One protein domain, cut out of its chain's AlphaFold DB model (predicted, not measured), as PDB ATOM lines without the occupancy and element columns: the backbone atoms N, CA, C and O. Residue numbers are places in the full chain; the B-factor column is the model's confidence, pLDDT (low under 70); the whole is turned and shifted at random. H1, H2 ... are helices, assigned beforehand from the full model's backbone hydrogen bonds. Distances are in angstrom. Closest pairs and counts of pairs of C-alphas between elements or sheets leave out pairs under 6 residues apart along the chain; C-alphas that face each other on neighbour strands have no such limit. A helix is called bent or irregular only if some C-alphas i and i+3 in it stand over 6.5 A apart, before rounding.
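This is residues 23 to 63 and 75 to 226 of the 300 residues of the protein "Hypothetical protein" of Alexandrium catenella (UniProt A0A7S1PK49). A long helix, H1, runs along one side of a compact body of shorter helices, and its residues 23 to 38 stick out beyond that body as an arm. In the middle of the body is H6, about perpendicular to H1; H5 folds back beside it, H2 and H9 cross it on opposite sides, H3 folds back on H2, and H7 with H8 packs near its last residues. The printed part has 193 residues, with ten named helices, H1 to H10 in chain order, and no named strand: all helix. It is compact, with a radius of gyration of the C-alphas of 17.4 A, and spans 59 by 42 by 29 A.

H1, residues 23 to 60, is 55.5 A long, from C-alpha 23 at (188.954, 174.946, 204.167) to C-alpha 60 at (149.387, 136.723, 197.101). H2 is residues 82 to 95, 20.0 A; H3 is 107 to 116; H4 is 119 to 122; H5 is 124 to 142, 27.5 A. H6, residues 150 to 171, is 31.3 A long, with a kink of 26 degrees near residue 165; it is irregular, but only just, with C-alphas 166 and 169 6.7 A apart. H7 is residues 180 to 189, H8 is 194 to 204, H9 is 207 to 217 and H10 is 220 to 223, ending with C-alpha 223 at (158.684, 126.436, 217.629).

H1 touches H2 with residues 39 to 51 alone, closest at the C-alphas of Glu 47 and Ala 89, 5.0 A, at a steep tilt of 56 degrees, opposite ways. Its residues 53 to 57 alone touch H5, residues 133 to 136, with the C-alphas of His 53 and Leu 133 closest at 7.3 A. H6 is the hub, touching five helices. H5 and H6 form a hairpin at 34.5 degrees, a shallow tilt only just short of steep, with the C-alphas of Leu 127 and Ile 163 closest at 6.3 A. H9 touches H6 about perpendicular, at 88 degrees, closest at the C-alphas of Asn 164 and Ala 209, 4.1 A. Residues 158 to 165 of H6 touch residues 91 to 95 of H2, with the C-alphas of Ile 92 and Ala 162 closest at 5.5 A. Residues 165 to 170 of H6 touch H7, with the C-alphas of Pro 169 and Leu 184 closest at 5.6 A; H8 only just touches H6, with 3 pairs of C-alphas within 8 A. H2 and H3 form a hairpin, closest at the C-alphas of Val 95 and Ile 110, 6.3 A. H4 and H10 touch no helix. Every O i to N i+4 pair is within hydrogen-bond range in H1, H2, H3, H5, H7, H8 and H9, and 15 of 18 are in H6; H4 and H10 are too short for such a pair.

The two C-alphas farthest apart, of Ser 23 and Glu 221, are 63.3 A apart. Residues 64 to 74 are not printed, and C-alphas 63 and 75 are 18.7 A apart across this cut. The link from H2 to H3, 11 residues, is long. Mean pLDDT of the printed part is 90.7; under 70 are residues 62 to 63, 75, 100, 144 to 147 and 224 to 226.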
ATOM      1  N   SER A  23     188.954 175.835 205.336       94.75
ATOM      2  CA  SER A  23     188.954 174.946 204.167       94.75
ATOM      3  C   SER A  23     188.739 173.475 204.547       94.75
ATOM      4  O   SER A  23     187.947 172.782 203.907       94.75
ATOM      5  N   GLU A  24     189.364 172.998 205.629       94.62
ATOM      6  CA  GLU A  24     189.195 171.632 206.134       94.62
ATOM      7  C   GLU A  24     187.773 171.411 206.665       94.62
ATOM      8  O   GLU A  24     187.154 170.376 206.405       94.62
ATOM      9  N   LYS A  25     187.207 172.402 207.362       95.12
ATOM     10  CA  LYS A  25     185.816 172.378 207.820       95.12
ATOM     11  C   LYS A  25     184.839 172.332 206.646       95.12
ATOM     12  O   LYS A  25     183.916 171.518 206.669       95.12
ATOM     13  N   GLN A  26     185.048 173.141 205.608       95.19
ATOM     14  CA  GLN A  26     184.220 173.119 204.400       95.19
ATOM     15  C   GLN A  26     184.313 171.780 203.667       95.19
ATOM     16  O   GLN A  26     183.283 171.234 203.273       95.19
ATOM     17  N   GLN A  27     185.511 171.201 203.553       95.12
ATOM     18  CA  GLN A  27     185.693 169.866 202.975       95.12
ATOM     19  C   GLN A  27     184.951 168.788 203.777       95.12
ATOM     20  O   GLN A  27     184.273 167.948 203.186       95.12
ATOM     21  N   ARG A  28     185.005 168.834 205.116       92.38
ATOM     22  CA  ARG A  28     184.259 167.904 205.983       92.38
ATOM     23  C   ARG A  28     182.748 168.051 205.826       92.38
ATOM     24  O   ARG A  28     182.049 167.046 205.732       92.38
ATOM     25  N   LEU A  29     182.241 169.284 205.771       93.19
ATOM     26  CA  LEU A  29     180.815 169.552 205.566       93.19
ATOM     27  C   LEU A  29     180.339 169.079 204.188       93.19
ATOM     28  O   LEU A  29     179.271 168.478 204.091       93.19
ATOM     29  N   ALA A  30     181.134 169.305 203.142       95.06
ATOM     30  CA  ALA A  30     180.833 168.836 201.794       95.06
ATOM     31  C   ALA A  30     180.814 167.300 201.717       95.06
ATOM     32  O   ALA A  30     179.859 166.733 201.192       95.06
ATOM     33  N   ALA A  31     181.809 166.627 202.305       92.00
ATOM     34  CA  ALA A  31     181.860 165.167 202.364       92.00
ATOM     35  C   ALA A  31     180.664 164.577 203.131       92.00
ATOM     36  O   ALA A  31     180.034 163.629 202.668       92.00
ATOM     37  N   HIS A  32     180.300 165.181 204.267       87.75
ATOM     38  CA  HIS A  32     179.124 164.778 205.037       87.75
ATOM     39  C   HIS A  32     177.820 164.985 204.247       87.75
ATOM     40  O   HIS A  32     176.945 164.123 204.255       87.75
ATOM     41  N   ALA A  33     177.678 166.107 203.535       93.06
ATOM     42  CA  ALA A  33     176.512 166.358 202.688       93.06
ATOM     43  C   ALA A  33     176.404 165.341 201.536       93.06
ATOM     44  O   ALA A  33     175.304 164.882 201.228       93.06
ATOM     45  N   GLU A  34     177.532 164.953 200.934       94.31
ATOM     46  CA  GLU A  34     177.578 163.913 199.903       94.31
ATOM     47  C   GLU A  34     177.176 162.538 200.459       94.31
ATOM     48  O   GLU A  34     176.381 161.829 199.837       94.31
ATOM     49  N   GLU A  35     177.667 162.164 201.647       89.31
ATOM     50  CA  GLU A  35     177.274 160.914 202.311       89.31
ATOM     51  C   GLU A  35     175.774 160.895 202.631       89.31
ATOM     52  O   GLU A  35     175.087 159.919 202.320       89.31
ATOM     53  N   MET A  36     175.243 161.999 203.163       88.31
ATOM     54  CA  MET A  36     173.810 162.149 203.417       88.31
ATOM     55  C   MET A  36     172.985 162.046 202.131       88.31
ATOM     56  O   MET A  36     171.924 161.422 202.138       88.31
ATOM     57  N   GLY A  37     173.472 162.602 201.017       93.44
ATOM     58  CA  GLY A  37     172.833 162.476 199.706       93.44
ATOM     59  C   GLY A  37     172.744 161.021 199.237       93.44
ATOM     60  O   GLY A  37     171.660 160.550 198.892       93.44
ATOM     61  N   LYS A  38     173.857 160.280 199.312       93.12
ATOM     62  CA  LYS A  38     173.899 158.841 198.986       93.12
ATOM     63  C   LYS A  38     172.968 158.033 199.885       93.12
ATOM     64  O   LYS A  38     172.291 157.119 199.421       93.12
ATOM     65  N   PHE A  39     172.915 158.367 201.172       92.56
ATOM     66  CA  PHE A  39     172.029 157.704 202.120       92.56
ATOM     67  C   PHE A  39     170.547 157.920 201.777       92.56
ATOM     68  O   PHE A  39     169.775 156.959 201.760       92.56
ATOM     69  N   VAL A  40     170.155 159.157 201.458       95.56
ATOM     70  CA  VAL A  40     168.789 159.490 201.023       95.56
ATOM     71  C   VAL A  40     168.415 158.720 199.757       95.56
ATOM     72  O   VAL A  40     167.330 158.147 199.694       95.56
ATOM     73  N   GLU A  41     169.326 158.630 198.790       96.81
ATOM     74  CA  GLU A  41     169.103 157.867 197.563       96.81
ATOM     75  C   GLU A  41     168.865 156.377 197.852       96.81
ATOM     76  O   GLU A  41     167.887 155.796 197.377       96.81
ATOM     77  N   VAL A  42     169.711 155.757 198.682       95.94
ATOM     78  CA  VAL A  42     169.551 154.347 199.073       95.94
ATOM     79  C   VAL A  42     168.227 154.128 199.801       95.94
ATOM     80  O   VAL A  42     167.516 153.174 199.494       95.94
ATOM     81  N   ARG A  43     167.856 155.018 200.727       96.75
ATOM     82  CA  ARG A  43     166.564 154.958 201.421       96.75
ATOM     83  C   ARG A  43     165.396 154.966 200.432       96.75
ATOM     84  O   ARG A  43     164.491 154.144 200.565       96.75
ATOM     85  N   ASP A  44     165.413 155.858 199.447       97.94
ATOM     86  CA  ASP A  44     164.318 156.004 198.481       97.94
ATOM     87  C   ASP A  44     164.232 154.796 197.527       97.94
ATOM     88  O   ASP A  44     163.133 154.339 197.175       97.94
ATOM     89  N   GLN A  45     165.384 154.213 197.167       97.50
ATOM     90  CA  GLN A  45     165.456 152.943 196.436       97.50
ATOM     91  C   GLN A  45     164.829 151.802 197.253       97.50
ATOM     92  O   GLN A  45     163.976 151.074 196.733       97.50
ATOM     93  N   VAL A  46     165.189 151.680 198.538       97.88
ATOM     94  CA  VAL A  46     164.624 150.676 199.454       97.88
ATOM     95  C   VAL A  46     163.121 150.891 199.630       97.88
ATOM     96  O   VAL A  46     162.370 149.923 199.564       97.88
ATOM     97  N   GLU A  47     162.641 152.127 199.800       97.94
ATOM     98  CA  GLU A  47     161.207 152.412 199.957       97.94
ATOM     99  C   GLU A  47     160.415 151.973 198.720       97.94
ATOM    100  O   GLU A  47     159.400 151.275 198.830       97.94
ATOM    101  N   THR A  48     160.886 152.363 197.534       97.81
ATOM    102  CA  THR A  48     160.242 152.021 196.260       97.81
ATOM    103  C   THR A  48     160.228 150.511 196.051       97.81
ATOM    104  O   THR A  48     159.209 149.932 195.658       97.81
ATOM    105  N   TRP A  49     161.347 149.849 196.346       97.06
ATOM    106  CA  TRP A  49     161.468 148.401 196.296       97.06
ATOM    107  C   TRP A  49     160.508 147.717 197.282       97.06
ATOM    108  O   TRP A  49     159.667 146.914 196.866       97.06
ATOM    109  N   LEU A  50     160.521 148.124 198.550       97.00
ATOM    110  CA  LEU A  50     159.683 147.575 199.612       97.00
ATOM    111  C   LEU A  50     158.195 147.736 199.285       97.00
ATOM    112  O   LEU A  50     157.423 146.788 199.413       97.00
ATOM    113  N   LYS A  51     157.777 148.899 198.773       97.25
ATOM    114  CA  LYS A  51     156.391 149.143 198.344       97.25
ATOM    115  C   LYS A  51     155.939 148.152 197.269       97.25
ATOM    116  O   LYS A  51     154.824 147.627 197.360       97.25
ATOM    117  N   ARG A  52     156.782 147.874 196.265       95.44
ATOM    118  CA  ARG A  52     156.475 146.904 195.196       95.44
ATOM    119  C   ARG A  52     156.282 145.497 195.764       95.44
ATOM    120  O   ARG A  52     155.279 144.855 195.445       95.44
ATOM    121  N   HIS A  53     157.191 145.045 196.625       94.81
ATOM    122  CA  HIS A  53     157.135 143.696 197.191       94.81
ATOM    123  C   HIS A  53     156.007 143.518 198.207       94.81
ATOM    124  O   HIS A  53     155.269 142.542 198.113       94.81
ATOM    125  N   LEU A  54     155.773 144.488 199.094       94.50
ATOM    126  CA  LEU A  54     154.642 144.445 200.025       94.50
ATOM    127  C   LEU A  54     153.296 144.423 199.293       94.50
ATOM    128  O   LEU A  54     152.386 143.700 199.693       94.50
ATOM    129  N   THR A  55     153.171 145.170 198.192       94.62
ATOM    130  CA  THR A  55     151.960 145.139 197.357       94.62
ATOM    131  C   THR A  55     151.763 143.766 196.718       94.62
ATOM    132  O   THR A  55     150.639 143.268 196.677       94.62
ATOM    133  N   ARG A  56     152.842 143.137 196.232       92.81
ATOM    134  CA  ARG A  56     152.800 141.778 195.675       92.81
ATOM    135  C   ARG A  56     152.408 140.755 196.742       92.81
ATOM    136  O   ARG A  56     151.439 140.036 196.536       92.81
ATOM    137  N   MET A  57     153.073 140.772 197.898       91.56
ATOM    138  CA  MET A  57     152.757 139.897 199.030       91.56
ATOM    139  C   MET A  57     151.302 140.049 199.475       91.56
ATOM    140  O   MET A  57     150.619 139.053 199.675       91.56
ATOM    141  N   ARG A  58     150.793 141.285 199.579       90.88
ATOM    142  CA  ARG A  58     149.388 141.543 199.932       90.88
ATOM    143  C   ARG A  58     148.413 140.919 198.928       90.88
ATOM    144  O   ARG A  58     147.360 140.448 199.335       90.88
ATOM    145  N   ARG A  59     148.743 140.912 197.630       90.12
ATOM    146  CA  ARG A  59     147.925 140.249 196.598       90.12
ATOM    147  C   ARG A  59     147.987 138.727 196.715       90.12
ATOM    148  O   ARG A  59     146.953 138.083 196.602       90.12
ATOM    149  N   GLU A  60     149.175 138.172 196.946       86.25
ATOM    150  CA  GLU A  60     149.387 136.723 197.101       86.25
ATOM    151  C   GLU A  60     148.699 136.159 198.346       86.25
ATOM    152  O   GLU A  60     148.170 135.054 198.308       86.25
ATOM    153  N   LEU A  61     148.669 136.935 199.431       81.94
ATOM    154  CA  LEU A  61     147.985 136.580 200.675       81.94
ATOM    155  C   LEU A  61     146.455 136.658 200.578       81.94
ATOM    156  O   LEU A  61     145.781 136.278 201.528       81.94
ATOM    157  N   GLY A  62     145.915 137.082 199.433       68.81
ATOM    158  CA  GLY A  62     144.488 137.033 199.156       68.81
ATOM    159  C   GLY A  62     143.726 138.216 199.745       68.81
ATOM    160  O   GLY A  62     143.732 138.490 200.941       68.81
ATOM    161  N   ALA A  63     143.018 138.909 198.861       51.06
ATOM    162  CA  ALA A  63     142.019 139.920 199.161       51.06
ATOM    163  C   ALA A  63     140.735 139.303 199.757       51.06
ATOM    164  O   ALA A  63     139.653 139.524 199.220       51.06
ATOM    165  N   THR A  75     151.835 134.175 214.285       69.56
ATOM    166  CA  THR A  75     151.807 135.631 214.517       69.56
ATOM    167  C   THR A  75     151.183 136.325 213.296       69.56
ATOM    168  O   THR A  75     151.663 136.103 212.175       69.56
ATOM    169  N   PRO A  76     150.115 137.126 213.463       71.88
ATOM    170  CA  PRO A  76     149.458 137.780 212.340       71.88
ATOM    171  C   PRO A  76     150.440 138.713 211.627       71.88
ATOM    172  O   PRO A  76     151.199 139.443 212.265       71.88
ATOM    173  N   ILE A  77     150.436 138.693 210.291       78.56
ATOM    174  CA  ILE A  77     151.274 139.614 209.519       78.56
ATOM    175  C   ILE A  77     150.697 141.014 209.674       78.56
ATOM    176  O   ILE A  77     149.612 141.308 209.166       78.56
ATOM    177  N   ARG A  78     151.453 141.904 210.305       84.75
ATOM    178  CA  ARG A  78     151.173 143.330 210.229       84.75
ATOM    179  C   ARG A  78     151.704 143.879 208.913       84.75
ATOM    180  O   ARG A  78     152.877 143.711 208.584       84.75
ATOM    181  N   PHE A  79     150.849 144.578 208.175       89.56
ATOM    182  CA  PHE A  79     151.304 145.409 207.068       89.56
ATOM    183  C   PHE A  79     151.555 146.831 207.564       89.56
ATOM    184  O   PHE A  79     150.639 147.416 208.145       89.56
ATOM    185  N   PRO A  80     152.742 147.402 207.313       93.94
ATOM    186  CA  PRO A  80     153.054 148.744 207.762       93.94
ATOM    187  C   PRO A  80     152.212 149.781 207.010       93.94
ATOM    188  O   PRO A  80     151.904 149.611 205.820       93.94
ATOM    189  N   SER A  81     151.868 150.869 207.700       96.00
ATOM    190  CA  SER A  81     151.324 152.086 207.091       96.00
ATOM    191  C   SER A  81     152.327 152.726 206.114       96.00
ATOM    192  O   SER A  81     153.476 152.294 205.991       96.00
ATOM    193  N   ASP A  82     151.916 153.766 205.385       97.06
ATOM    194  CA  ASP A  82     152.829 154.481 204.484       97.06
ATOM    195  C   ASP A  82     153.997 155.142 205.232       97.06
ATOM    196  O   ASP A  82     155.126 155.120 204.740       97.06
ATOM    197  N   GLU A  83     153.743 155.684 206.424       97.31
ATOM    198  CA  GLU A  83     154.766 156.282 207.288       97.31
ATOM    199  C   GLU A  83     155.676 155.209 207.889       97.31
ATOM    200  O   GLU A  83     156.898 155.311 207.809       97.31
ATOM    201  N   GLU A  84     155.091 154.122 208.396       97.31
ATOM    202  CA  GLU A  84     155.846 152.993 208.945       97.31
ATOM    203  C   GLU A  84     156.737 152.341 207.887       97.31
ATOM    204  O   GLU A  84     157.870 151.967 208.178       97.31
ATOM    205  N   ARG A  85     156.272 152.253 206.635       97.62
ATOM    206  CA  ARG A  85     157.072 151.737 205.519       97.62
ATOM    207  C   ARG A  85     158.272 152.634 205.221       97.62
ATOM    208  O   ARG A  85     159.347 152.102 204.957       97.62
ATOM    209  N   LYS A  86     158.111 153.961 205.258       98.00
ATOM    210  CA  LYS A  86     159.224 154.914 205.083       98.00
ATOM    211  C   LYS A  86     160.265 154.749 206.180       98.00
ATOM    212  O   LYS A  86     161.455 154.649 205.890       98.00
ATOM    213  N   THR A  87     159.813 154.651 207.427       97.94
ATOM    214  CA  THR A  87     160.691 154.389 208.569       97.94
ATOM    215  C   THR A  87     161.383 153.035 208.443       97.94
ATOM    216  O   THR A  87     162.584 152.946 208.673       97.94
ATOM    217  N   LEU A  88     160.668 151.984 208.031       97.94
ATOM    218  CA  LEU A  88     161.246 150.656 207.835       97.94
ATOM    219  C   LEU A  88     162.294 150.653 206.718       97.94
ATOM    220  O   LEU A  88     163.344 150.043 206.875       97.94
ATOM    221  N   ALA A  89     162.046 151.366 205.619       98.25
ATOM    222  CA  ALA A  89     163.022 151.534 204.545       98.25
ATOM    223  C   ALA A  89     164.279 152.270 205.028       98.25
ATOM    224  O   ALA A  89     165.394 151.844 204.735       98.25
ATOM    225  N   MET A  90     164.105 153.326 205.827       97.88
ATOM    226  CA  MET A  90     165.211 154.028 206.477       97.88
ATOM    227  C   MET A  90     165.983 153.104 207.422       97.88
ATOM    228  O   MET A  90     167.206 153.060 207.351       97.88
ATOM    229  N   PHE A  91     165.290 152.319 208.251       97.88
ATOM    230  CA  PHE A  91     165.914 151.334 209.129       97.88
ATOM    231  C   PHE A  91     166.742 150.328 208.323       97.88
ATOM    232  O   PHE A  91     167.937 150.218 208.565       97.88
ATOM    233  N   ILE A  92     166.156 149.684 207.307       97.69
ATOM    234  CA  ILE A  92     166.834 148.726 206.413       97.69
ATOM    235  C   ILE A  92     168.081 149.344 205.751       97.69
ATOM    236  O   ILE A  92     169.115 148.684 205.641       97.69
ATOM    237  N   ALA A  93     168.014 150.614 205.346       96.81
ATOM    238  CA  ALA A  93     169.146 151.317 204.749       96.81
ATOM    239  C   ALA A  93     170.279 151.600 205.756       96.81
ATOM    240  O   ALA A  93     171.449 151.436 205.412       96.81
ATOM    241  N   VAL A  94     169.960 152.005 206.994       96.00
ATOM    242  CA  VAL A  94     170.966 152.319 208.034       96.00
ATOM    243  C   VAL A  94     171.646 151.058 208.564       96.00
ATOM    244  O   VAL A  94     172.858 151.044 208.788       96.00
ATOM    245  N   VAL A  95     170.874 149.993 208.780       95.75
ATOM    246  CA  VAL A  95     171.368 148.752 209.397       95.75
ATOM    247  C   VAL A  95     172.264 147.936 208.478       95.75
ATOM    248  O   VAL A  95     173.064 147.120 208.951       95.75
ATOM    249  N   HIS A  96     172.137 148.145 207.168       95.00
ATOM    250  CA  HIS A  96     172.938 147.454 206.180       95.00
ATOM    251  C   HIS A  96     174.422 147.794 206.316       95.00
ATOM    252  O   HIS A  96     174.832 148.953 206.359       95.00
ATOM    253  N   HIS A  97     175.220 146.735 206.327       89.38
ATOM    254  CA  HIS A  97     176.667 146.771 206.281       89.38
ATOM    255  C   HIS A  97     177.156 145.590 205.444       89.38
ATOM    256  O   HIS A  97     176.534 144.518 205.409       89.38
ATOM    257  N   GLU A  98     178.280 145.796 204.762       84.50
ATOM    258  CA  GLU A  98     178.950 144.731 204.025       84.50
ATOM    259  C   GLU A  98     179.406 143.627 204.989       84.50
ATOM    260  O   GLU A  98     179.777 143.890 206.136       84.50
ATOM    261  N   LYS A  99     179.380 142.375 204.518       73.50
ATOM    262  CA  LYS A  99     179.786 141.214 205.318       73.50
ATOM    263  C   LYS A  99     181.182 141.435 205.905       73.50
ATOM    264  O   LYS A  99     182.093 141.842 205.189       73.50
ATOM    265  N   LEU A 100     181.341 141.107 207.191       67.75
ATOM    266  CA  LEU A 100     182.592 141.208 207.958       67.75
ATOM    267  C   LEU A 100     183.069 142.634 208.287       67.75
ATOM    268  O   LEU A 100     184.098 142.768 208.946       67.75
ATOM    269  N   LYS A 101     182.331 143.685 207.903       75.81
ATOM    270  CA  LYS A 101     182.537 145.041 208.435       75.81
ATOM    271  C   LYS A 101     181.579 145.286 209.587       75.81
ATOM    272  O   LYS A 101     180.410 144.921 209.515       75.81
ATOM    273  N   ASP A 102     182.069 145.879 210.663       70.19
ATOM    274  CA  ASP A 102     181.262 146.154 211.838       70.19
ATOM    275  C   ASP A 102     180.448 147.432 211.622       70.19
ATOM    276  O   ASP A 102     180.977 148.500 211.324       70.19
ATOM    277  N   ASN A 103     179.126 147.355 211.792       70.94
ATOM    278  CA  ASN A 103     178.268 148.545 211.708       70.94
ATOM    279  C   ASN A 103     178.307 149.391 212.996       70.94
ATOM    280  O   ASN A 103     177.366 150.122 213.310       70.94
ATOM    281  N   LEU A 104     179.393 149.287 213.769       74.38
ATOM    282  CA  LEU A 104     179.552 150.015 215.023       74.38
ATOM    283  C   LEU A 104     179.618 151.523 214.795       74.38
ATOM    284  O   LEU A 104     179.309 152.273 215.704       74.38
ATOM    285  N   VAL A 105     179.930 152.010 213.595       82.56
ATOM    286  CA  VAL A 105     179.912 153.458 213.331       82.56
ATOM    287  C   VAL A 105     178.482 154.017 213.343       82.56
ATOM    288  O   VAL A 105     178.265 155.120 213.836       82.56
ATOM    289  N   ARG A 106     177.487 153.249 212.878       88.25
ATOM    290  CA  ARG A 106     176.094 153.715 212.721       88.25
ATOM    291  C   ARG A 106     175.150 153.229 213.819       88.25
ATOM    292  O   ARG A 106     173.948 153.471 213.739       88.25
ATOM    293  N   HIS A 107     175.664 152.567 214.860       90.69
ATOM    294  CA  HIS A 107     174.843 152.047 215.963       90.69
ATOM    295  C   HIS A 107     173.960 153.136 216.594       90.69
ATOM    296  O   HIS A 107     172.797 152.882 216.890       90.69
ATOM    297  N   HIS A 108     174.472 154.364 216.729       93.81
ATOM    298  CA  HIS A 108     173.706 155.505 217.231       93.81
ATOM    299  C   HIS A 108     172.457 155.790 216.387       93.81
ATOM    300  O   HIS A 108     171.373 155.975 216.937       93.81
ATOM    301  N   ASP A 109     172.574 155.759 215.060       95.44
ATOM    302  CA  ASP A 109     171.452 156.018 214.157       95.44
ATOM    303  C   ASP A 109     170.448 154.864 214.174       95.44
ATOM    304  O   ASP A 109     169.241 155.097 214.238       95.44
ATOM    305  N   ILE A 110     170.937 153.618 214.216       95.88
ATOM    306  CA  ILE A 110     170.095 152.421 214.368       95.88
ATOM    307  C   ILE A 110     169.275 152.517 215.658       95.88
ATOM    308  O   ILE A 110     168.052 152.365 215.629       95.88
ATOM    309  N   MET A 111     169.940 152.813 216.779       95.06
ATOM    310  CA  MET A 111     169.300 152.965 218.083       95.06
ATOM    311  C   MET A 111     168.305 154.121 218.080       95.06
ATOM    312  O   MET A 111     167.208 153.964 218.600       95.06
ATOM    313  N   ASN A 112     168.628 155.263 217.470       96.44
ATOM    314  CA  ASN A 112     167.708 156.397 217.402       96.44
ATOM    315  C   ASN A 112     166.445 156.083 216.602       96.44
ATOM    316  O   ASN A 112     165.349 156.425 217.048       96.44
ATOM    317  N   ILE A 113     166.575 155.399 215.462       96.88
ATOM    318  CA  ILE A 113     165.420 154.982 214.661       96.88
ATOM    319  C   ILE A 113     164.554 154.007 215.456       96.88
ATOM    320  O   ILE A 113     163.341 154.212 215.545       96.88
ATOM    321  N   ALA A 114     165.163 152.990 216.068       95.75
ATOM    322  CA  ALA A 114     164.450 151.982 216.847       95.75
ATOM    323  C   ALA A 114     163.769 152.588 218.093       95.75
ATOM    324  O   ALA A 114     162.604 152.310 218.371       95.75
ATOM    325  N   ARG A 115     164.447 153.527 218.767       95.06
ATOM    326  CA  ARG A 115     163.941 154.301 219.909       95.06
ATOM    327  C   ARG A 115     162.708 155.133 219.544       95.06
ATOM    328  O   ARG A 115     161.712 155.125 220.260       95.06
ATOM    329  N   GLN A 116     162.767 155.870 218.435       96.62
ATOM    330  CA  GLN A 116     161.655 156.715 217.982       96.62
ATOM    331  C   GLN A 116     160.466 155.893 217.470       96.62
ATOM    332  O   GLN A 116     159.328 156.356 217.509       96.62
ATOM    333  N   ASN A 117     160.719 154.668 217.010       96.62
ATOM    334  CA  ASN A 117     159.735 153.809 216.366       96.62
ATOM    335  C   ASN A 117     159.632 152.480 217.113       96.62
ATOM    336  O   ASN A 117     159.967 151.426 216.580       96.62
ATOM    337  N   ARG A 118     159.123 152.548 218.349       94.88
ATOM    338  CA  ARG A 118     158.983 151.425 219.298       94.88
ATOM    339  C   ARG A 118     158.409 150.141 218.681       94.88
ATOM    340  O   ARG A 118     158.820 149.045 219.045       94.88
ATOM    341  N   TRP A 119     157.499 150.274 217.716       95.25
ATOM    342  CA  TRP A 119     156.888 149.148 217.007       95.25
ATOM    343  C   TRP A 119     157.891 148.301 216.199       95.25
ATOM    344  O   TRP A 119     157.626 147.127 215.971       95.25
ATOM    345  N   ILE A 120     159.043 148.847 215.791       95.88
ATOM    346  CA  ILE A 120     160.087 148.090 215.077       95.88
ATOM    347  C   ILE A 120     160.652 146.980 215.971       95.88
ATOM    348  O   ILE A 120     160.872 145.863 215.509       95.88
ATOM    349  N   GLU A 121     160.880 147.291 217.248       94.25
ATOM    350  CA  GLU A 121     161.418 146.345 218.222       94.25
ATOM    351  C   GLU A 121     160.324 145.474 218.838       94.25
ATOM    352  O   GLU A 121     160.488 144.260 218.945       94.25
ATOM    353  N   GLU A 122     159.228 146.083 219.282       92.88
ATOM    354  CA  GLU A 122     158.243 145.394 220.117       92.88
ATOM    355  C   GLU A 122     157.255 144.542 219.344       92.88
ATOM    356  O   GLU A 122     156.748 143.566 219.893       92.88
ATOM    357  N   ASP A 123     156.965 144.898 218.095       93.62
ATOM    358  CA  ASP A 123     156.011 144.143 217.305       93.62
ATOM    359  C   ASP A 123     156.698 142.927 216.663       93.62
ATOM    360  O   ASP A 123     157.494 143.092 215.727       93.62
ATOM    361  N   PRO A 124     156.383 141.687 217.092       91.31
ATOM    362  CA  PRO A 124     156.925 140.487 216.457       91.31
ATOM    363  C   PRO A 124     156.500 140.368 214.984       91.31
ATOM    364  O   PRO A 124     157.176 139.702 214.195       91.31
ATOM    365  N   GLY A 125     155.414 141.042 214.588       92.44
ATOM    366  CA  GLY A 125     154.956 141.135 213.209       92.44
ATOM    367  C   GLY A 125     155.966 141.816 212.284       92.44
ATOM    368  O   GLY A 125     156.021 141.461 211.109       92.44
ATOM    369  N   THR A 126     156.809 142.725 212.790       95.25
ATOM    370  CA  THR A 126     157.849 143.394 211.988       95.25
ATOM    371  C   THR A 126     158.923 142.405 211.538       95.25
ATOM    372  O   THR A 126     159.244 142.334 210.350       95.25
ATOM    373  N   LEU A 127     159.447 141.595 212.463       95.69
ATOM    374  CA  LEU A 127     160.438 140.561 212.146       95.69
ATOM    375  C   LEU A 127     159.845 139.500 211.209       95.69
ATOM    376  O   LEU A 127     160.448 139.163 210.192       95.69
ATOM    377  N   GLU A 128     158.634 139.022 211.503       94.00
ATOM    378  CA  GLU A 128     157.951 138.026 210.671       94.00
ATOM    379  C   GLU A 128     157.656 138.556 209.257       94.00
ATOM    380  O   GLU A 128     157.802 137.818 208.278       94.00
ATOM    381  N   LEU A 129     157.300 139.840 209.121       95.00
ATOM    382  CA  LEU A 129     157.124 140.497 207.828       95.00
ATOM    383  C   LEU A 129     158.418 140.474 207.010       95.00
ATOM    384  O   LEU A 129     158.377 140.102 205.838       95.00
ATOM    385  N   LEU A 130     159.554 140.842 207.611       97.06
ATOM    386  CA  LEU A 130     160.852 140.826 206.932       97.06
ATOM    387  C   LEU A 130     161.269 139.402 206.541       97.06
ATOM    388  O   LEU A 130     161.715 139.185 205.415       97.06
ATOM    389  N   CYS A 131     161.042 138.413 207.409       96.25
ATOM    390  CA  CYS A 131     161.291 137.007 207.087       96.25
ATOM    391  C   CYS A 131     160.419 136.514 205.919       96.25
ATOM    392  O   CYS A 131     160.892 135.789 205.041       96.25
ATOM    393  N   ARG A 132     159.137 136.899 205.862       94.06
ATOM    394  CA  ARG A 132     158.247 136.573 204.731       94.06
ATOM    395  C   ARG A 132     158.644 137.297 203.454       94.06
ATOM    396  O   ARG A 132     158.608 136.687 202.388       94.06
ATOM    397  N   LEU A 133     159.044 138.559 203.568       95.44
ATOM    398  CA  LEU A 133     159.566 139.338 202.455       95.44
ATOM    399  C   LEU A 133     160.774 138.630 201.843       95.44
ATOM    400  O   LEU A 133     160.738 138.320 200.658       95.44
ATOM    401  N   HIS A 134     161.766 138.266 202.655       95.62
ATOM    402  CA  HIS A 134     162.938 137.510 202.216       95.62
ATOM    403  C   HIS A 134     162.562 136.184 201.531       95.62
ATOM    404  O   HIS A 134     163.006 135.900 200.422       95.62
ATOM    405  N   ARG A 135     161.648 135.399 202.120       92.88
ATOM    406  CA  ARG A 135     161.148 134.157 201.496       92.88
ATOM    407  C   ARG A 135     160.466 134.394 200.147       92.88
ATOM    408  O   ARG A 135     160.620 133.578 199.241       92.88
ATOM    409  N   SER A 136     159.720 135.490 200.002       92.06
ATOM    410  CA  SER A 136     159.074 135.841 198.733       92.06
ATOM    411  C   SER A 136     160.092 136.132 197.623       92.06
ATOM    412  O   SER A 136     159.819 135.825 196.465       92.06
ATOM    413  N   LEU A 137     161.276 136.653 197.975       91.38
ATOM    414  CA  LEU A 137     162.376 136.890 197.033       91.38
ATOM    415  C   LEU A 137     162.987 135.570 196.567       91.38
ATOM    416  O   LEU A 137     163.037 135.321 195.366       91.38
ATOM    417  N   ILE A 138     163.327 134.678 197.503       90.25
ATOM    418  CA  ILE A 138     163.871 133.347 197.185       90.25
ATOM    419  C   ILE A 138     162.901 132.551 196.303       90.25
ATOM    420  O   ILE A 138     163.300 131.885 195.346       90.25
ATOM    421  N   LYS A 139     161.600 132.613 196.607       88.31
ATOM    422  CA  LYS A 139     160.574 131.921 195.816       88.31
ATOM    423  C   LYS A 139     160.445 132.496 194.402       88.31
ATOM    424  O   LYS A 139     160.156 131.746 193.476       88.31
ATOM    425  N   ALA A 140     160.632 133.803 194.227       84.75
ATOM    426  CA  ALA A 140     160.613 134.412 192.901       84.75
ATOM    427  C   ALA A 140     161.795 133.925 192.042       84.75
ATOM    428  O   ALA A 140     161.596 133.632 190.864       84.75
ATOM    429  N   ASP A 141     162.973 133.757 192.651       84.19
ATOM    430  CA  ASP A 141     164.184 133.275 191.976       84.19
ATOM    431  C   ASP A 141     164.054 131.801 191.534       84.19
ATOM    432  O   ASP A 141     164.398 131.438 190.409       84.19
ATOM    433  N   SER A 142     163.444 130.946 192.368       82.12
ATOM    434  CA  SER A 142     163.312 129.508 192.076       82.12
ATOM    435  C   SER A 142     162.328 129.161 190.953       82.12
ATOM    436  O   SER A 142     162.451 128.108 190.329       82.12
ATOM    437  N   ILE A 143     161.364 130.037 190.655       81.19
ATOM    438  CA  ILE A 143     160.338 129.808 189.619       81.19
ATOM    439  C   ILE A 143     160.858 130.192 188.215       81.19
ATOM    440  O   ILE A 143     160.144 130.070 187.219       81.19
ATOM    441  N   GLY A 144     162.110 130.655 188.092       68.69
ATOM    442  CA  GLY A 144     162.679 131.100 186.813       68.69
ATOM    443  C   GLY A 144     161.981 132.344 186.243       68.69
ATOM    444  O   GLY A 144     162.191 132.717 185.086       68.69
ATOM    445  N   GLN A 145     161.136 133.002 187.043       62.78
ATOM    446  CA  GLN A 145     160.498 134.263 186.697       62.78
ATOM    447  C   GLN A 145     161.493 135.400 186.936       62.78
ATOM    448  O   GLN A 145     161.510 136.001 188.002       62.78
ATOM    449  N   LYS A 146     162.259 135.719 185.883       60.59
ATOM    450  CA  LYS A 146     163.342 136.718 185.824       60.59
ATOM    451  C   LYS A 146     164.583 136.343 186.632       60.59
ATOM    452  O   LYS A 146     164.515 136.032 187.808       60.59
ATOM    453  N   SER A 147     165.735 136.503 185.985       61.25
ATOM    454  CA  SER A 147     167.012 136.674 186.671       61.25
ATOM    455  C   SER A 147     166.865 137.770 187.728       61.25
ATOM    456  O   SER A 147     166.562 138.916 187.368       61.25
ATOM    457  N   THR A 148     167.048 137.421 189.000       75.75
ATOM    458  CA  THR A 148     167.110 138.383 190.104       75.75
ATOM    459  C   THR A 148     168.085 139.497 189.722       75.75
ATOM    460  O   THR A 148     169.223 139.232 189.325       75.75
ATOM    461  N   THR A 149     167.618 140.749 189.722       88.19
ATOM    462  CA  THR A 149     168.479 141.877 189.347       88.19
ATOM    463  C   THR A 149     169.577 142.052 190.401       88.19
ATOM    464  O   THR A 149     169.383 141.699 191.562       88.19
ATOM    465  N   MET A 150     170.733 142.625 190.035       89.38
ATOM    466  CA  MET A 150     171.765 142.951 191.038       89.38
ATOM    467  C   MET A 150     171.220 143.883 192.134       89.38
ATOM    468  O   MET A 150     171.659 143.823 193.280       89.38
ATOM    469  N   GLU A 151     170.237 144.721 191.790       90.19
ATOM    470  CA  GLU A 151     169.510 145.553 192.748       90.19
ATOM    471  C   GLU A 151     168.725 144.703 193.751       90.19
ATOM    472  O   GLU A 151     168.833 144.940 194.949       90.19
ATOM    473  N   ASP A 152     167.989 143.685 193.299       91.56
ATOM    474  CA  ASP A 152     167.217 142.810 194.187       91.56
ATOM    475  C   ASP A 152     168.125 142.030 195.151       91.56
ATOM    476  O   ASP A 152     167.808 141.948 196.334       91.56
ATOM    477  N   GLN A 153     169.289 141.552 194.691       93.44
ATOM    478  CA  GLN A 153     170.283 140.896 195.559       93.44
ATOM    479  C   GLN A 153     170.833 141.849 196.630       93.44
ATOM    480  O   GLN A 153     171.010 141.472 197.789       93.44
ATOM    481  N   LYS A 154     171.088 143.110 196.258       94.69
ATOM    482  CA  LYS A 154     171.507 144.146 197.211       94.69
ATOM    483  C   LYS A 154     170.417 144.393 198.256       94.69
ATOM    484  O   LYS A 154     170.721 144.447 199.446       94.69
ATOM    485  N   MET A 155     169.160 144.515 197.831       96.06
ATOM    486  CA  MET A 155     168.025 144.714 198.738       96.06
ATOM    487  C   MET A 155     167.802 143.503 199.652       96.06
ATOM    488  O   MET A 155     167.492 143.675 200.829       96.06
ATOM    489  N   GLU A 156     168.014 142.288 199.148       95.44
ATOM    490  CA  GLU A 156     167.971 141.057 199.937       95.44
ATOM    491  C   GLU A 156     169.008 141.080 201.071       95.44
ATOM    492  O   GLU A 156     168.641 140.879 202.229       95.44
ATOM    493  N   ASP A 157     170.275 141.424 200.798       95.75
ATOM    494  CA  ASP A 157     171.306 141.517 201.849       95.75
ATOM    495  C   ASP A 157     171.016 142.635 202.872       95.75
ATOM    496  O   ASP A 157     171.298 142.490 204.071       95.75
ATOM    497  N   MET A 158     170.399 143.742 202.443       96.75
ATOM    498  CA  MET A 158     169.904 144.781 203.355       96.75
ATOM    499  C   MET A 158     168.809 144.238 204.283       96.75
ATOM    500  O   MET A 158     168.868 144.453 205.497       96.75
ATOM    501  N   VAL A 159     167.853 143.476 203.745       97.50
ATOM    502  CA  VAL A 159     166.797 142.828 204.536       97.50
ATOM    503  C   VAL A 159     167.382 141.808 205.513       97.50
ATOM    504  O   VAL A 159     167.002 141.831 206.681       97.50
ATOM    505  N   ILE A 160     168.347 140.978 205.099       97.12
ATOM    506  CA  ILE A 160     169.038 140.036 206.002       97.12
ATOM    507  C   ILE A 160     169.690 140.790 207.167       97.12
ATOM    508  O   ILE A 160     169.591 140.364 208.316       97.12
ATOM    509  N   SER A 161     170.317 141.935 206.892       96.81
ATOM    510  CA  SER A 161     170.942 142.768 207.927       96.81
ATOM    511  C   SER A 161     169.910 143.293 208.932       96.81
ATOM    512  O   SER A 161     170.151 143.260 210.138       96.81
ATOM    513  N   ALA A 162     168.738 143.719 208.453       97.50
ATOM    514  CA  ALA A 162     167.635 144.157 209.307       97.50
ATOM    515  C   ALA A 162     167.064 143.012 210.159       97.50
ATOM    516  O   ALA A 162     166.871 143.187 211.361       97.50
ATOM    517  N   ILE A 163     166.854 141.830 209.567       97.88
ATOM    518  CA  ILE A 163     166.414 140.624 210.288       97.88
ATOM    519  C   ILE A 163     167.426 140.281 211.383       97.88
ATOM    520  O   ILE A 163     167.027 140.057 212.521       97.88
ATOM    521  N   ASN A 164     168.725 140.299 211.070       96.88
ATOM    522  CA  ASN A 164     169.788 139.971 212.019       96.88
ATOM    523  C   ASN A 164     169.733 140.855 213.273       96.88
ATOM    524  O   ASN A 164     169.804 140.347 214.387       96.88
ATOM    525  N   ILE A 165     169.553 142.169 213.099       96.75
ATOM    526  CA  ILE A 165     169.461 143.115 214.221       96.75
ATOM    527  C   ILE A 165     168.208 142.890 215.062       96.75
ATOM    528  O   ILE A 165     168.276 142.993 216.282       96.75
ATOM    529  N   LEU A 166     167.066 142.591 214.441       96.94
ATOM    530  CA  LEU A 166     165.813 142.395 215.174       96.94
ATOM    531  C   LEU A 166     165.730 141.023 215.860       96.94
ATOM    532  O   LEU A 166     165.065 140.895 216.889       96.94
ATOM    533  N   ALA A 167     166.403 140.016 215.302       96.69
ATOM    534  CA  ALA A 167     166.443 138.650 215.813       96.69
ATOM    535  C   ALA A 167     167.497 138.425 216.904       96.69
ATOM    536  O   ALA A 167     167.307 137.564 217.759       96.69
ATOM    537  N   ALA A 168     168.598 139.181 216.890       96.38
ATOM    538  CA  ALA A 168     169.695 138.990 217.832       96.38
ATOM    539  C   ALA A 168     169.309 139.202 219.314       96.38
ATOM    540  O   ALA A 168     169.634 138.327 220.112       96.38
ATOM    541  N   PRO A 169     168.579 140.265 219.723       96.38
ATOM    542  CA  PRO A 169     168.321 140.528 221.139       96.38
ATOM    543  C   PRO A 169     167.675 139.367 221.920       96.38
ATOM    544  O   PRO A 169     168.224 138.996 222.956       96.38
ATOM    545  N   PRO A 170     166.571 138.732 221.457       94.44
ATOM    546  CA  PRO A 170     165.997 137.597 222.183       94.44
ATOM    547  C   PRO A 170     166.943 136.385 222.235       94.44
ATOM    548  O   PRO A 170     166.953 135.658 223.221       94.44
ATOM    549  N   LEU A 171     167.776 136.182 221.208       93.12
ATOM    550  CA  LEU A 171     168.735 135.072 221.144       93.12
ATOM    551  C   LEU A 171     170.000 135.307 221.986       93.12
ATOM    552  O   LEU A 171     170.706 134.346 222.297       93.12
ATOM    553  N   CYS A 172     170.274 136.563 222.341       94.62
ATOM    554  CA  CYS A 172     171.348 136.994 223.235       94.62
ATOM    555  C   CYS A 172     170.902 137.101 224.704       94.62
ATOM    556  O   CYS A 172     171.702 137.491 225.549       94.62
ATOM    557  N   GLY A 173     169.637 136.798 225.018       91.31
ATOM    558  CA  GLY A 173     169.103 136.948 226.373       91.31
ATOM    559  C   GLY A 173     168.947 138.407 226.816       91.31
ATOM    560  O   GLY A 173     168.927 138.683 228.016       91.31
ATOM    561  N   CYS A 174     168.844 139.350 225.871       93.88
ATOM    562  CA  CYS A 174     168.467 140.725 226.193       93.88
ATOM    563  C   CYS A 174     167.058 140.742 226.798       93.88
ATOM    564  O   CYS A 174     166.213 139.906 226.466       93.88
ATOM    565  N   LYS A 175     166.791 141.706 227.681       91.44
ATOM    566  CA  LYS A 175     165.501 141.803 228.360       91.44
ATOM    567  C   LYS A 175     164.388 142.038 227.346       91.44
ATOM    568  O   LYS A 175     164.537 142.789 226.381       91.44
ATOM    569  N   GLU A 176     163.250 141.397 227.586       87.62
ATOM    570  CA  GLU A 176     162.063 141.621 226.774       87.62
ATOM    571  C   GLU A 176     161.542 143.054 226.942       87.62
ATOM    572  O   GLU A 176     161.594 143.641 228.027       87.62
ATOM    573  N   GLY A 177     161.002 143.604 225.854       87.56
ATOM    574  CA  GLY A 177     160.435 144.947 225.808       87.56
ATOM    575  C   GLY A 177     161.285 145.942 225.022       87.56
ATOM    576  O   GLY A 177     162.035 145.588 224.110       87.56
ATOM    577  N   TYR A 178     161.092 147.215 225.350       90.25
ATOM    578  CA  TYR A 178     161.705 148.344 224.664       90.25
ATOM    579  C   TYR A 178     163.183 148.519 225.016       90.25
ATOM    580  O   TYR A 178     163.552 148.492 226.190       90.25
ATOM    581  N   GLY A 179     164.012 148.803 224.009       93.25
ATOM    582  CA  GLY A 179     165.441 149.050 224.187       93.25
ATOM    583  C   GLY A 179     166.295 147.792 224.050       93.25
ATOM    584  O   GLY A 179     167.488 147.828 224.340       93.25
ATOM    585  N   LYS A 180     165.728 146.686 223.561       94.69
ATOM    586  CA  LYS A 180     166.460 145.427 223.380       94.69
ATOM    587  C   LYS A 180     167.596 145.544 222.355       94.69
ATOM    588  O   LYS A 180     168.626 144.897 222.501       94.69
ATOM    589  N   VAL A 181     167.451 146.404 221.339       95.50
ATOM    590  CA  VAL A 181     168.533 146.674 220.371       95.50
ATOM    591  C   VAL A 181     169.656 147.480 221.025       95.50
ATOM    592  O   VAL A 181     170.826 147.235 220.745       95.50
ATOM    593  N   PHE A 182     169.324 148.404 221.930       95.62
ATOM    594  CA  PHE A 182     170.324 149.116 222.727       95.62
ATOM    595  C   PHE A 182     171.101 148.147 223.629       95.62
ATOM    596  O   PHE A 182     172.329 148.189 223.646       95.62
ATOM    597  N   GLU A 183     170.407 147.245 224.329       95.62
ATOM    598  CA  GLU A 183     171.054 146.226 225.168       95.62
ATOM    599  C   GLU A 183     171.976 145.313 224.352       95.62
ATOM    600  O   GLU A 183     173.103 145.051 224.772       95.62
ATOM    601  N   LEU A 184     171.548 144.901 223.153       95.75
ATOM    602  CA  LEU A 184     172.391 144.151 222.225       95.75
ATOM    603  C   LEU A 184     173.677 144.918 221.887       95.75
ATOM    604  O   LEU A 184     174.763 144.351 221.975       95.75
ATOM    605  N   PHE A 185     173.578 146.198 221.511       95.56
ATOM    606  CA  PHE A 185     174.759 147.000 221.174       95.56
ATOM    607  C   PHE A 185     175.676 147.244 222.372       95.56
ATOM    608  O   PHE A 185     176.892 147.257 222.197       95.56
ATOM    609  N   ALA A 186     175.127 147.377 223.580       95.06
ATOM    610  CA  ALA A 186     175.929 147.437 224.797       95.06
ATOM    611  C   ALA A 186     176.712 146.130 225.026       95.06
ATOM    612  O   ALA A 186     177.863 146.179 225.450       95.06
ATOM    613  N   LEU A 187     176.114 144.979 224.696       95.12
ATOM    614  CA  LEU A 187     176.735 143.662 224.837       95.12
ATOM    615  C   LEU A 187     177.848 143.407 223.803       95.12
ATOM    616  O   LEU A 187     178.919 142.926 224.164       95.12
ATOM    617  N   ILE A 188     177.619 143.736 222.525       94.88
ATOM    618  CA  ILE A 188     178.577 143.451 221.434       94.88
ATOM    619  C   ILE A 188     179.575 144.591 221.166       94.88
ATOM    620  O   ILE A 188     180.593 144.385 220.494       94.88
ATOM    621  N   GLY A 189     179.277 145.804 221.639       92.69
ATOM    622  CA  GLY A 189     180.127 146.982 221.464       92.69
ATOM    623  C   GLY A 189     181.415 146.887 222.278       92.69
ATOM    624  O   GLY A 189     182.494 147.113 221.734       92.69
ATOM    625  N   ASP A 190     181.298 146.468 223.539       93.56
ATOM    626  CA  ASP A 190     182.410 146.242 224.473       93.56
ATOM    627  C   ASP A 190     182.272 144.851 225.127       93.56
ATOM    628  O   ASP A 190     181.816 144.736 226.269       93.56
ATOM    629  N   PRO A 191     182.575 143.764 224.388       95.25
ATOM    630  CA  PRO A 191     182.394 142.404 224.884       95.25
ATOM    631  C   PRO A 191     183.388 142.094 226.013       95.25
ATOM    632  O   PRO A 191     184.603 142.081 225.810       95.25
ATOM    633  N   LYS A 192     182.863 141.818 227.213       96.06
ATOM    634  CA  LYS A 192     183.663 141.526 228.423       96.06
ATOM    635  C   LYS A 192     183.827 140.039 228.724       96.06
ATOM    636  O   LYS A 192     184.692 139.678 229.515       96.06
ATOM    637  N   THR A 193     182.978 139.201 228.143       96.56
ATOM    638  CA  THR A 193     182.942 137.751 228.361       96.56
ATOM    639  C   THR A 193     183.148 137.021 227.040       96.56
ATOM    640  O   THR A 193     182.851 137.575 225.979       96.56
ATOM    641  N   ASP A 194     183.618 135.775 227.100       96.25
ATOM    642  CA  ASP A 194     183.781 134.929 225.909       96.25
ATOM    643  C   ASP A 194     182.438 134.726 225.187       96.25
ATOM    644  O   ASP A 194     182.357 134.858 223.971       96.25
ATOM    645  N   GLU A 195     181.346 134.570 225.943       93.94
ATOM    646  CA  GLU A 195     179.989 134.519 225.388       93.94
ATOM    647  C   GLU A 195     179.626 135.788 224.600       93.94
ATOM    648  O   GLU A 195     179.037 135.706 223.525       93.94
ATOM    649  N   ALA A 196     179.993 136.977 225.092       95.44
ATOM    650  CA  ALA A 196     179.739 138.232 224.383       95.44
ATOM    651  C   ALA A 196     180.587 138.348 223.103       95.44
ATOM    652  O   ALA A 196     180.110 138.877 222.094       95.44
ATOM    653  N   TRP A 197     181.819 137.825 223.115       96.06
ATOM    654  CA  TRP A 197     182.658 137.706 221.918       96.06
ATOM    655  C   TRP A 197     182.045 136.763 220.884       96.06
ATOM    656  O   TRP A 197     181.977 137.116 219.702       96.06
ATOM    657  N   ASP A 198     181.525 135.620 221.322       95.50
ATOM    658  CA  ASP A 198     180.825 134.676 220.456       95.50
ATOM    659  C   ASP A 198     179.553 135.297 219.882       95.50
ATOM    660  O   ASP A 198     179.325 135.243 218.674       95.50
ATOM    661  N   MET A 199     178.748 135.978 220.701       95.06
ATOM    662  CA  MET A 199     177.555 136.690 220.232       95.06
ATOM    663  C   MET A 199     177.899 137.780 219.215       95.06
ATOM    664  O   MET A 199     177.210 137.913 218.201       95.06
ATOM    665  N   LYS A 200     178.991 138.523 219.425       94.56
ATOM    666  CA  LYS A 200     179.504 139.485 218.444       94.56
ATOM    667  C   LYS A 200     179.905 138.789 217.143       94.56
ATOM    668  O   LYS A 200     179.562 139.276 216.068       94.56
ATOM    669  N   ALA A 201     180.581 137.644 217.209       93.69
ATOM    670  CA  ALA A 201     180.946 136.874 216.024       93.69
ATOM    671  C   ALA A 201     179.705 136.370 215.260       93.69
ATOM    672  O   ALA A 201     179.639 136.541 214.039       93.69
ATOM    673  N   LYS A 202     178.699 135.832 215.967       94.56
ATOM    674  CA  LYS A 202     177.404 135.410 215.394       94.56
ATOM    675  C   LYS A 202     176.678 136.592 214.740       94.56
ATOM    676  O   LYS A 202     176.202 136.485 213.607       94.56
ATOM    677  N   TYR A 203     176.683 137.757 215.396       94.25
ATOM    678  CA  TYR A 203     176.110 138.999 214.871       94.25
ATOM    679  C   TYR A 203     176.776 139.427 213.559       94.25
ATOM    680  O   TYR A 203     176.085 139.649 212.565       94.25
ATOM    681  N   MET A 204     178.109 139.486 213.531       92.81
ATOM    682  CA  MET A 204     178.905 139.909 212.370       92.81
ATOM    683  C   MET A 204     178.754 138.981 211.159       92.81
ATOM    684  O   MET A 204     178.824 139.424 210.010       92.81
ATOM    685  N   LYS A 205     178.534 137.686 211.407       94.00
ATOM    686  CA  LYS A 205     178.272 136.676 210.370       94.00
ATOM    687  C   LYS A 205     176.816 136.646 209.895       94.00
ATOM    688  O   LYS A 205     176.502 135.913 208.962       94.00
ATOM    689  N   LYS A 206     175.943 137.462 210.496       95.44
ATOM    690  CA  LYS A 206     174.492 137.486 210.268       95.44
ATOM    691  C   LYS A 206     173.798 136.144 210.589       95.44
ATOM    692  O   LYS A 206     172.799 135.801 209.960       95.44
ATOM    693  N   GLU A 207     174.316 135.380 211.558       95.38
ATOM    694  CA  GLU A 207     173.786 134.048 211.909       95.38
ATOM    695  C   GLU A 207     172.393 134.124 212.556       95.38
ATOM    696  O   GLU A 207     171.533 133.302 212.248       95.38
ATOM    697  N   PHE A 208     172.107 135.173 213.340       96.19
ATOM    698  CA  PHE A 208     170.785 135.361 213.951       96.19
ATOM    699  C   PHE A 208     169.675 135.554 212.911       96.19
ATOM    700  O   PHE A 208     168.526 135.173 213.147       96.19
ATOM    701  N   ALA A 209     169.999 136.117 211.740       96.69
ATOM    702  CA  ALA A 209     169.050 136.164 210.632       96.69
ATOM    703  C   ALA A 209     168.727 134.767 210.098       96.69
ATOM    704  O   ALA A 209     167.566 134.493 209.802       96.69
ATOM    705  N   GLY A 210     169.727 133.887 210.001       95.44
ATOM    706  CA  GLY A 210     169.538 132.490 209.613       95.44
ATOM    707  C   GLY A 210     168.593 131.763 210.566       95.44
ATOM    708  O   GLY A 210     167.605 131.181 210.115       95.44
ATOM    709  N   ASP A 211     168.831 131.895 211.872       94.62
ATOM    710  CA  ASP A 211     167.985 131.304 212.915       94.62
ATOM    711  C   ASP A 211     166.542 131.823 212.832       94.62
ATOM    712  O   ASP A 211     165.584 131.049 212.851       94.62
ATOM    713  N   ALA A 212     166.356 133.138 212.675       95.19
ATOM    714  CA  ALA A 212     165.028 133.737 212.551       95.19
ATOM    715  C   ALA A 212     164.294 133.316 211.272       95.19
ATOM    716  O   ALA A 212     163.090 133.048 211.310       95.19
ATOM    717  N   LEU A 213     164.999 133.232 210.140       95.25
ATOM    718  CA  LEU A 213     164.440 132.752 208.878       95.25
ATOM    719  C   LEU A 213     164.022 131.284 208.985       95.25
ATOM    720  O   LEU A 213     162.923 130.931 208.552       95.25
ATOM    721  N   PHE A 214     164.861 130.451 209.600       92.44
ATOM    722  CA  PHE A 214     164.575 129.043 209.846       92.44
ATOM    723  C   PHE A 214     163.353 128.863 210.749       92.44
ATOM    724  O   PHE A 214     162.396 128.184 210.373       92.44
ATOM    725  N   ASN A 215     163.313 129.580 211.873       90.94
ATOM    726  CA  ASN A 215     162.168 129.580 212.779       90.94
ATOM    727  C   ASN A 215     160.890 130.054 212.072       90.94
ATOM    728  O   ASN A 215     159.831 129.456 212.247       90.94
ATOM    729  N   SER A 216     160.979 131.071 211.209       90.00
ATOM    730  CA  SER A 216     159.843 131.585 210.428       90.00
ATOM    731  C   SER A 216     159.300 130.569 209.400       90.00
ATOM    732  O   SER A 216     158.122 130.629 209.028       90.00
ATOM    733  N   MET A 217     160.123 129.612 208.950       87.19
ATOM    734  CA  MET A 217     159.705 128.503 208.077       87.19
ATOM    735  C   MET A 217     159.013 127.368 208.833       87.19
ATOM    736  O   MET A 217     158.173 126.684 208.249       87.19
ATOM    737  N   MET A 218     159.338 127.176 210.111       85.19
ATOM    738  CA  MET A 218     158.753 126.106 210.911       85.19
ATOM    739  C   MET A 218     157.312 126.417 211.333       85.19
ATOM    740  O   MET A 218     157.010 127.577 211.663       85.19
ATOM    741  N   PRO A 219     156.433 125.393 211.374       79.25
ATOM    742  CA  PRO A 219     155.117 125.504 211.981       79.25
ATOM    743  C   PRO A 219     155.231 125.978 213.441       79.25
ATOM    744  O   PRO A 219     156.167 125.579 214.137       79.25
ATOM    745  N   PRO A 220     154.320 126.831 213.924       73.81
ATOM    746  CA  PRO A 220     154.328 127.352 215.293       73.81
ATOM    747  C   PRO A 220     154.374 126.265 216.374       73.81
ATOM    748  O   PRO A 220     155.029 126.445 217.398       73.81
ATOM    749  N   GLU A 221     153.756 125.113 216.113       76.25
ATOM    750  CA  GLU A 221     153.750 123.949 217.001       76.25
ATOM    751  C   GLU A 221     155.166 123.389 217.203       76.25
ATOM    752  O   GLU A 221     155.516 122.955 218.298       76.25
ATOM    753  N   ALA A 222     156.011 123.460 216.169       74.50
ATOM    754  CA  ALA A 222     157.408 123.042 216.239       74.50
ATOM    755  C   ALA A 222     158.299 124.076 216.953       74.50
ATOM    756  O   ALA A 222     159.318 123.704 217.531       74.50
ATOM    757  N   ARG A 223     157.912 125.362 216.969       72.06
ATOM    758  CA  ARG A 223     158.684 126.436 217.629       72.06
ATOM    759  C   ARG A 223     158.640 126.325 219.153       72.06
ATOM    760  O   ARG A 223     159.645 126.558 219.815       72.06
ATOM    761  N   LEU A 224     157.484 125.954 219.707       62.75
ATOM    762  CA  LEU A 224     157.268 125.873 221.159       62.75
ATOM    763  C   LEU A 224     158.005 124.699 221.821       62.75
ATOM    764  O   LEU A 224     158.231 124.723 223.026       62.75
ATOM    765  N   SER A 225     158.419 123.696 221.043       56.00
ATOM    766  CA  SER A 225     159.147 122.524 221.544       56.00
ATOM    767  C   SER A 225     160.657 122.757 221.715       56.00
ATOM    768  O   SER A 225     161.325 121.877 222.252       56.00
ATOM    769  N   GLY A 226     161.216 123.877 221.237       53.44
ATOM    770  CA  GLY A 226     162.672 124.031 221.061       53.44
ATOM    771  C   GLY A 226     163.330 125.210 221.785       53.44
ATOM    772  O   GLY A 226     164.481 125.510 221.489       53.44
TER     773      GLY A 226